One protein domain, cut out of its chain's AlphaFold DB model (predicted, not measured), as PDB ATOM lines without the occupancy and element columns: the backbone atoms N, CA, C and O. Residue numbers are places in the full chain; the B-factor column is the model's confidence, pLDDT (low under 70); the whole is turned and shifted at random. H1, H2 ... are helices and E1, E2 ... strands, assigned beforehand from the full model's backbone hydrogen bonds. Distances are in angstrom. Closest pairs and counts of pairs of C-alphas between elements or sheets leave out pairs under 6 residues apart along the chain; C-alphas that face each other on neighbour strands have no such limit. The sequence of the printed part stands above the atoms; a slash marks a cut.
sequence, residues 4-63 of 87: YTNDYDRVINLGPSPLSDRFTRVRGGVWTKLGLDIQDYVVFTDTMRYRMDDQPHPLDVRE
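This is residues 4 to 63 of the 87 residues of an uncharacterized protein of Agrobacterium rhizogenes (UniProt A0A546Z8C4). A small, strongly twisted sheet of three strands, a hairpin of E1 and E2 with E3 added beside E2, has a one-turn helix, H1, off the end of E2 and a long loop after E3. Residues 45 to 63, a stretch of 19 residues with no named element, swing out from the sheet and fold back, and the C-alpha of Glu 63, the last printed residue, ends 4.8 A from that of Tyr 4, the first. The printed part has 60 residues, with three named strands and one named helix in the chain order E1, E2, H1, E3; the sheet's order is E1, E2, E3, all antiparallel. The class is mostly strand, though under half of the residues are in named elements. The whole is compact, with a radius of gyration of the C-alphas of 10.9 A and spans of 30 by 26 by 18 A.

E2, residues 20 to 28, is 19.9 A long and bends by 54 degrees at residue 23. E1, residues 10 to 17, begins at C-alpha 10 (34.594, -25.325, -8.475), is 19.1 A long and bends by 53 degrees at residue 14. E3, residues 40 to 44, is 13.8 A long and ends at C-alpha 44 (18.239, -21.593, -13.653). H1, residues 30 to 33, is 5.5 A long.

E2 is the inner strand. E1 and E2 are an antiparallel hairpin at 155 degrees, with N 14 and O 25 at 2.9 A. E2 and E3 are antiparallel at 133 degrees, with N 26 and O 41 at 2.8 A. C-alphas 25 and 42 face each other at 4.5 A. H1 is not on the sheet and is apart from E1. It is too short for an O i to N i+4 pair; its one O i to N i+3 pair is within hydrogen-bond range.

The C-alphas farthest apart, of Asp 21 and Gly 35, are 30.8 A apart, while those of Tyr 4 and Glu 63 are 4.8 A apart. The printed part has no cut, and no link between named elements is long. The model's mean pLDDT is 85.2 for the printed part; residues 29 to 37 are under 70.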
ATOM      1  N   TYR A   4      32.247 -27.656 -13.567       88.56
ATOM      2  CA  TYR A   4      31.512 -26.415 -13.384       88.56
ATOM      3  C   TYR A   4      32.276 -25.526 -12.415       88.56
ATOM      4  O   TYR A   4      32.890 -26.011 -11.463       88.56
ATOM      5  N   THR A   5      32.236 -24.223 -12.651       89.44
ATOM      6  CA  THR A   5      32.870 -23.220 -11.789       89.44
ATOM      7  C   THR A   5      31.962 -22.014 -11.637       89.44
ATOM      8  O   THR A   5      31.059 -21.805 -12.443       89.44
ATOM      9  N   ASN A   6      32.206 -21.223 -10.605       87.75
ATOM     10  CA  ASN A   6      31.707 -19.861 -10.491       87.75
ATOM     11  C   ASN A   6      32.900 -18.929 -10.195       87.75
ATOM     12  O   ASN A   6      34.050 -19.370 -10.242       87.75
ATOM     13  N   ASP A   7      32.659 -17.658  -9.875       86.81
ATOM     14  CA  ASP A   7      33.754 -16.707  -9.618       86.81
ATOM     15  C   ASP A   7      34.535 -17.001  -8.319       86.81
ATOM     16  O   ASP A   7      35.580 -16.400  -8.069       86.81
ATOM     17  N   TYR A   8      34.058 -17.930  -7.484       84.00
ATOM     18  CA  TYR A   8      34.694 -18.282  -6.218       84.00
ATOM     19  C   TYR A   8      35.500 -19.577  -6.278       84.00
ATOM     20  O   TYR A   8      36.614 -19.610  -5.740       84.00
ATOM     21  N   ASP A   9      34.922 -20.644  -6.835       83.19
ATOM     22  CA  ASP A   9      35.512 -21.986  -6.843       83.19
ATOM     23  C   ASP A   9      34.802 -22.943  -7.823       83.19
ATOM     24  O   ASP A   9      33.837 -22.596  -8.513       83.19
ATOM     25  N   ARG A  10      35.262 -24.194  -7.843       86.56
ATOM     26  CA  ARG A  10      34.594 -25.325  -8.475       86.56
ATOM     27  C   ARG A  10      33.214 -25.558  -7.864       86.56
ATOM     28  O   ARG A  10      32.988 -25.441  -6.656       86.56
ATOM     29  N   VAL A  11      32.294 -25.941  -8.736       88.69
ATOM     30  CA  VAL A  11      30.897 -26.220  -8.436       88.69
ATOM     31  C   VAL A  11      30.592 -27.667  -8.815       88.69
ATOM     32  O   VAL A  11      31.007 -28.164  -9.861       88.69
ATOM     33  N   ILE A  12      29.854 -28.357  -7.953       89.81
ATOM     34  CA  ILE A  12      29.325 -29.695  -8.206       89.81
ATOM     35  C   ILE A  12      27.869 -29.540  -8.641       89.81
ATOM     36  O   ILE A  12      27.051 -29.003  -7.896       89.81
ATOM     37  N   ASN A  13      27.539 -30.028  -9.835       90.56
ATOM     38  CA  ASN A  13      26.157 -30.128 -10.288       90.56
ATOM     39  C   ASN A  13      25.494 -31.347  -9.622       90.56
ATOM     40  O   ASN A  13      25.971 -32.470  -9.779       90.56
ATOM     41  N   LEU A  14      24.428 -31.117  -8.852       91.38
ATOM     42  CA  LEU A  14      23.682 -32.155  -8.130       91.38
ATOM     43  C   LEU A  14      22.436 -32.633  -8.896       91.38
ATOM     44  O   LEU A  14      21.745 -33.535  -8.426       91.38
ATOM     45  N   GLY A  15      22.156 -32.049 -10.063       90.62
ATOM     46  CA  GLY A  15      21.001 -32.357 -10.899       90.62
ATOM     47  C   GLY A  15      19.775 -31.479 -10.612       90.62
ATOM     48  O   GLY A  15      19.887 -30.439  -9.956       90.62
ATOM     49  N   PRO A  16      18.594 -31.869 -11.122       92.50
ATOM     50  CA  PRO A  16      17.363 -31.096 -10.984       92.50
ATOM     51  C   PRO A  16      16.988 -30.822  -9.525       92.50
ATOM     52  O   PRO A  16      17.146 -31.664  -8.636       92.50
ATOM     53  N   SER A  17      16.468 -29.624  -9.270       88.75
ATOM     54  CA  SER A  17      15.938 -29.251  -7.963       88.75
ATOM     55  C   SER A  17      14.638 -30.009  -7.670       88.75
ATOM     56  O   SER A  17      13.784 -30.105  -8.550       88.75
ATOM     57  N   PRO A  18      14.402 -30.454  -6.420       84.88
ATOM     58  CA  PRO A  18      13.118 -31.042  -6.033       84.88
ATOM     59  C   PRO A  18      11.953 -30.037  -6.078       84.88
ATOM     60  O   PRO A  18      10.802 -30.436  -5.934       84.88
ATOM     61  N   LEU A  19      12.237 -28.738  -6.240       80.44
ATOM     62  CA  LEU A  19      11.223 -27.686  -6.319       80.44
ATOM     63  C   LEU A  19      10.589 -27.582  -7.714       80.44
ATOM     64  O   LEU A  19       9.399 -27.298  -7.820       80.44
ATOM     65  N   SER A  20      11.384 -27.735  -8.777       88.31
ATOM     66  CA  SER A  20      10.959 -27.615 -10.178       88.31
ATOM     67  C   SER A  20      12.117 -27.951 -11.121       88.31
ATOM     68  O   SER A  20      13.260 -27.593 -10.835       88.31
ATOM     69  N   ASP A  21      11.806 -28.497 -12.301       89.75
ATOM     70  CA  ASP A  21      12.770 -28.743 -13.389       89.75
ATOM     71  C   ASP A  21      13.405 -27.459 -13.954       89.75
ATOM     72  O   ASP A  21      14.442 -27.495 -14.620       89.75
ATOM     73  N   ARG A  22      12.812 -26.293 -13.656       91.88
ATOM     74  CA  ARG A  22      13.370 -24.978 -14.010       91.88
ATOM     75  C   ARG A  22      14.683 -24.669 -13.296       91.88
ATOM     76  O   ARG A  22      15.395 -23.763 -13.720       91.88
ATOM     77  N   PHE A  23      14.978 -25.384 -12.214       93.75
ATOM     78  CA  PHE A  23      16.147 -25.139 -11.391       93.75
ATOM     79  C   PHE A  23      17.050 -26.363 -11.332       93.75
ATOM     80  O   PHE A  23      16.595 -27.486 -11.117       93.75
ATOM     81  N   THR A  24      18.350 -26.121 -11.421       93.25
ATOM     82  CA  THR A  24      19.391 -27.109 -11.155       93.25
ATOM     83  C   THR A  24      19.999 -26.815  -9.797       93.25
ATOM     84  O   THR A  24      20.352 -25.673  -9.494       93.25
ATOM     85  N   ARG A  25      20.104 -27.843  -8.956       93.88
ATOM     86  CA  ARG A  25      20.763 -27.736  -7.662       93.88
ATOM     87  C   ARG A  25      22.260 -27.915  -7.853       93.88
ATOM     88  O   ARG A  25      22.723 -28.847  -8.508       93.88
ATOM     89  N   VAL A  26      23.020 -27.013  -7.261       91.50
ATOM     90  CA  VAL A  26      24.474 -26.982  -7.342       91.50
ATOM     91  C   VAL A  26      25.062 -26.803  -5.952       91.50
ATOM     92  O   VAL A  26      24.430 -26.259  -5.048       91.50
ATOM     93  N   ARG A  27      26.286 -27.281  -5.773       88.62
ATOM     94  CA  ARG A  27      27.041 -27.182  -4.528       88.62
ATOM     95  C   ARG A  27      28.367 -26.499  -4.817       88.62
ATOM     96  O   ARG A  27      29.167 -27.034  -5.577       88.62
ATOM     97  N   GLY A  28      28.579 -25.319  -4.241       79.25
ATOM     98  CA  GLY A  28      29.745 -24.476  -4.526       79.25
ATOM     99  C   GLY A  28      30.537 -24.093  -3.278       79.25
ATOM    100  O   GLY A  28      29.994 -24.020  -2.176       79.25
ATOM    101  N   GLY A  29      31.831 -23.831  -3.474       66.19
ATOM    102  CA  GLY A  29      32.819 -23.634  -2.408       66.19
ATOM    103  C   GLY A  29      32.915 -22.233  -1.785       66.19
ATOM    104  O   GLY A  29      33.818 -22.004  -0.977       66.19
ATOM    105  N   VAL A  30      32.024 -21.281  -2.102       62.06
ATOM    106  CA  VAL A  30      32.088 -19.943  -1.462       62.06
ATOM    107  C   VAL A  30      31.982 -20.049   0.062       62.06
ATOM    108  O   VAL A  30      32.647 -19.324   0.797       62.06
ATOM    109  N   TRP A  31      31.211 -21.030   0.529       64.12
ATOM    110  CA  TRP A  31      31.004 -21.309   1.942       64.12
ATOM    111  C   TRP A  31      32.283 -21.823   2.605       64.12
ATOM    112  O   TRP A  31      32.666 -21.313   3.653       64.12
ATOM    113  N   THR A  32      33.034 -22.704   1.935       57.91
ATOM    114  CA  THR A  32      34.319 -23.210   2.442       57.91
ATOM    115  C   THR A  32      35.364 -22.112   2.637       57.91
ATOM    116  O   THR A  32      36.075 -22.139   3.638       57.91
ATOM    117  N   LYS A  33      35.440 -21.107   1.750       58.25
ATOM    118  CA  LYS A  33      36.357 -19.960   1.931       58.25
ATOM    119  C   LYS A  33      35.943 -19.035   3.078       58.25
ATOM    120  O   LYS A  33      36.796 -18.374   3.661       58.25
ATOM    121  N   LEU A  34      34.654 -19.001   3.406       65.38
ATOM    122  CA  LEU A  34      34.096 -18.205   4.500       65.38
ATOM    123  C   LEU A  34      34.008 -18.981   5.827       65.38
ATOM    124  O   LEU A  34      33.474 -18.451   6.797       65.38
ATOM    125  N   GLY A  35      34.515 -20.220   5.888       63.97
ATOM    126  CA  GLY A  35      34.407 -21.080   7.074       63.97
ATOM    127  C   GLY A  35      32.971 -21.506   7.398       63.97
ATOM    128  O   GLY A  35      32.680 -21.888   8.527       63.97
ATOM    129  N   LEU A  36      32.073 -21.408   6.419       67.94
ATOM    130  CA  LEU A  36      30.680 -21.812   6.508       67.94
ATOM    131  C   LEU A  36      30.512 -23.218   5.926       67.94
ATOM    132  O   LEU A  36      31.218 -23.607   4.990       67.94
ATOM    133  N   ASP A  37      29.552 -23.969   6.465       67.75
ATOM    134  CA  ASP A  37      29.197 -25.278   5.925       67.75
ATOM    135  C   ASP A  37      28.843 -25.170   4.443       67.75
ATOM    136  O   ASP A  37      28.165 -24.235   4.012       67.75
ATOM    137  N   ILE A  38      29.298 -26.144   3.657       71.50
ATOM    138  CA  ILE A  38      29.012 -26.220   2.226       71.50
ATOM    139  C   ILE A  38      27.491 -26.243   2.027       71.50
ATOM    140  O   ILE A  38      26.842 -27.236   2.359       71.50
ATOM    141  N   GLN A  39      26.930 -25.171   1.460       79.62
ATOM    142  CA  GLN A  39      25.503 -25.106   1.155       79.62
ATOM    143  C   GLN A  39      25.205 -25.392  -0.315       79.62
ATOM    144  O   GLN A  39      25.914 -24.960  -1.232       79.62
ATOM    145  N   ASP A  40      24.098 -26.101  -0.511       88.94
ATOM    146  CA  ASP A  40      23.459 -26.271  -1.807       88.94
ATOM    147  C   ASP A  40      22.704 -24.982  -2.159       88.94
ATOM    148  O   ASP A  40      22.023 -24.394  -1.319       88.94
ATOM    149  N   TYR A  41      22.781 -24.568  -3.417       89.50
ATOM    150  CA  TYR A  41      21.973 -23.484  -3.963       89.50
ATOM    151  C   TYR A  41      21.397 -23.889  -5.319       89.50
ATOM    152  O   TYR A  41      21.697 -24.963  -5.843       89.50
ATOM    153  N   VAL A  42      20.509 -23.064  -5.865       92.62
ATOM    154  CA  VAL A  42      19.863 -23.325  -7.154       92.62
ATOM    155  C   VAL A  42      20.269 -22.286  -8.187       92.62
ATOM    156  O   VAL A  42      20.455 -21.116  -7.857       92.62
ATOM    157  N   VAL A  43      20.387 -22.731  -9.433       92.31
ATOM    158  CA  VAL A  43      20.550 -21.895 -10.626       92.31
ATOM    159  C   VAL A  43      19.468 -22.248 -11.639       92.31
ATOM    160  O   VAL A  43      18.895 -23.339 -11.586       92.31
ATOM    161  N   PHE A  44      19.169 -21.336 -12.556       94.00
ATOM    162  CA  PHE A  44      18.239 -21.593 -13.653       94.00
ATOM    163  C   PHE A  44      18.837 -22.628 -14.607       94.00
ATOM    164  O   PHE A  44      19.963 -22.465 -15.067       94.00
ATOM    165  N   THR A  45      18.100 -23.702 -14.892       91.75
ATOM    166  CA  THR A  45      18.601 -24.834 -15.691       91.75
ATOM    167  C   THR A  45      18.972 -24.422 -17.121       91.75
ATOM    168  O   THR A  45      19.903 -24.974 -17.696       91.75
ATOM    169  N   ASP A  46      18.259 -23.456 -17.700       90.81
ATOM    170  CA  ASP A  46      18.452 -23.003 -19.083       90.81
ATOM    171  C   ASP A  46      19.676 -22.097 -19.271       90.81
ATOM    172  O   ASP A  46      20.327 -22.148 -20.312       90.81
ATOM    173  N   THR A  47      19.998 -21.278 -18.268       91.12
ATOM    174  CA  THR A  47      21.029 -20.227 -18.364       91.12
ATOM    175  C   THR A  47      22.193 -20.423 -17.405       91.12
ATOM    176  O   THR A  47      23.177 -19.697 -17.488       91.12
ATOM    177  N   MET A  48      22.083 -21.362 -16.463       92.31
ATOM    178  CA  MET A  48      23.035 -21.577 -15.367       92.31
ATOM    179  C   MET A  48      23.284 -20.325 -14.505       92.31
ATOM    180  O   MET A  48      24.259 -20.252 -13.754       92.31
ATOM    181  N   ARG A  49      22.371 -19.350 -14.563       93.44
ATOM    182  CA  ARG A  49      22.426 -18.115 -13.780       93.44
ATOM    183  C   ARG A  49      21.815 -18.296 -12.401       93.44
ATOM    184  O   ARG A  49      20.837 -19.021 -12.230       93.44
ATOM    185  N   TYR A  50      22.357 -17.590 -11.420       91.12
ATOM    186  CA  TYR A  50      21.795 -17.550 -10.070       91.12
ATOM    187  C   TYR A  50      20.514 -16.704 -10.003       91.12
ATOM    188  O   TYR A  50      19.592 -17.007  -9.246       91.12
ATOM    189  N   ARG A  51      20.440 -15.653 -10.825       91.88
ATOM    190  CA  ARG A  51      19.325 -14.701 -10.890       91.88
ATOM    191  C   ARG A  51      19.031 -14.292 -12.334       91.88
ATOM    192  O   ARG A  51      19.915 -14.309 -13.180       91.88
ATOM    193  N   MET A  52      17.784 -13.909 -12.593       89.31
ATOM    194  CA  MET A  52      17.290 -13.518 -13.922       89.31
ATOM    195  C   MET A  52      17.043 -12.007 -13.997       89.31
ATOM    196  O   MET A  52      15.943 -11.569 -14.314       89.31
ATOM    197  N   ASP A  53      18.044 -11.209 -13.634       91.50
ATOM    198  CA  ASP A  53      18.000  -9.739 -13.705       91.50
ATOM    199  C   ASP A  53      18.976  -9.164 -14.745       91.50
ATOM    200  O   ASP A  53      19.297  -7.977 -14.719       91.50
ATOM    201  N   ASP A  54      19.465 -10.021 -15.644       85.25
ATOM    202  CA  ASP A  54      20.473  -9.737 -16.672       85.25
ATOM    203  C   ASP A  54      21.819  -9.198 -16.176       85.25
ATOM    204  O   ASP A  54      22.726  -8.958 -16.977       85.25
ATOM    205  N   GLN A  55      21.999  -9.090 -14.862       92.00
ATOM    206  CA  GLN A  55      23.249  -8.674 -14.259       92.00
ATOM    207  C   GLN A  55      24.099  -9.901 -13.925       92.00
ATOM    208  O   GLN A  55      23.605 -10.821 -13.263       92.00
ATOM    209  N   PRO A  56      25.390  -9.913 -14.305       88.94
ATOM    210  CA  PRO A  56      26.288 -10.983 -13.903       88.94
ATOM    211  C   PRO A  56      26.308 -11.107 -12.376       88.94
ATOM    212  O   PRO A  56      26.214 -10.116 -11.638       88.94
ATOM    213  N   HIS A  57      26.399 -12.342 -11.902       90.50
ATOM    214  CA  HIS A  57      26.460 -12.652 -10.487       90.50
ATOM    215  C   HIS A  57      27.627 -13.605 -10.193       90.50
ATOM    216  O   HIS A  57      27.811 -14.581 -10.916       90.50
ATOM    217  N   PRO A  58      28.370 -13.417  -9.086       89.00
ATOM    218  CA  PRO A  58      29.485 -14.302  -8.727       89.00
ATOM    219  C   PRO A  58      29.119 -15.783  -8.527       89.00
ATOM    220  O   PRO A  58      29.995 -16.642  -8.491       89.00
ATOM    221  N   LEU A  59      27.826 -16.085  -8.353       89.88
ATOM    222  CA  LEU A  59      27.300 -17.452  -8.221       89.88
ATOM    223  C   LEU A  59      26.816 -18.058  -9.542       89.88
ATOM    224  O   LEU A  59      26.409 -19.222  -9.532       89.88
ATOM    225  N   ASP A  60      26.842 -17.298 -10.639       91.75
ATOM    226  CA  ASP A  60      26.551 -17.826 -11.970       91.75
ATOM    227  C   ASP A  60      27.537 -18.950 -12.289       91.75
ATOM    228  O   ASP A  60      28.738 -18.851 -12.019       91.75
ATOM    229  N   VAL A  61      27.010 -20.041 -12.832       91.12
ATOM    230  CA  VAL A  61      27.776 -21.260 -13.059       91.12
ATOM    231  C   VAL A  61      28.192 -21.330 -14.520       91.12
ATOM    232  O   VAL A  61      27.364 -21.237 -15.422       91.12
ATOM    233  N   ARG A  62      29.487 -21.534 -14.750       90.56
ATOM    234  CA  ARG A  62      30.090 -21.663 -16.076       90.56
ATOM    235  C   ARG A  62      30.553 -23.095 -16.283       90.56
ATOM    236  O   ARG A  62      31.209 -23.673 -15.409       90.56
ATOM    237  N   GLU A  63      30.206 -23.658 -17.436       85.31
ATOM    238  CA  GLU A  63      30.715 -24.957 -17.862       85.31
ATOM    239  C   GLU A  63      32.177 -24.802 -18.295       85.31
ATOM    240  O   GLU A  63      32.495 -24.103 -19.257       85.31
TER     241      GLU A  63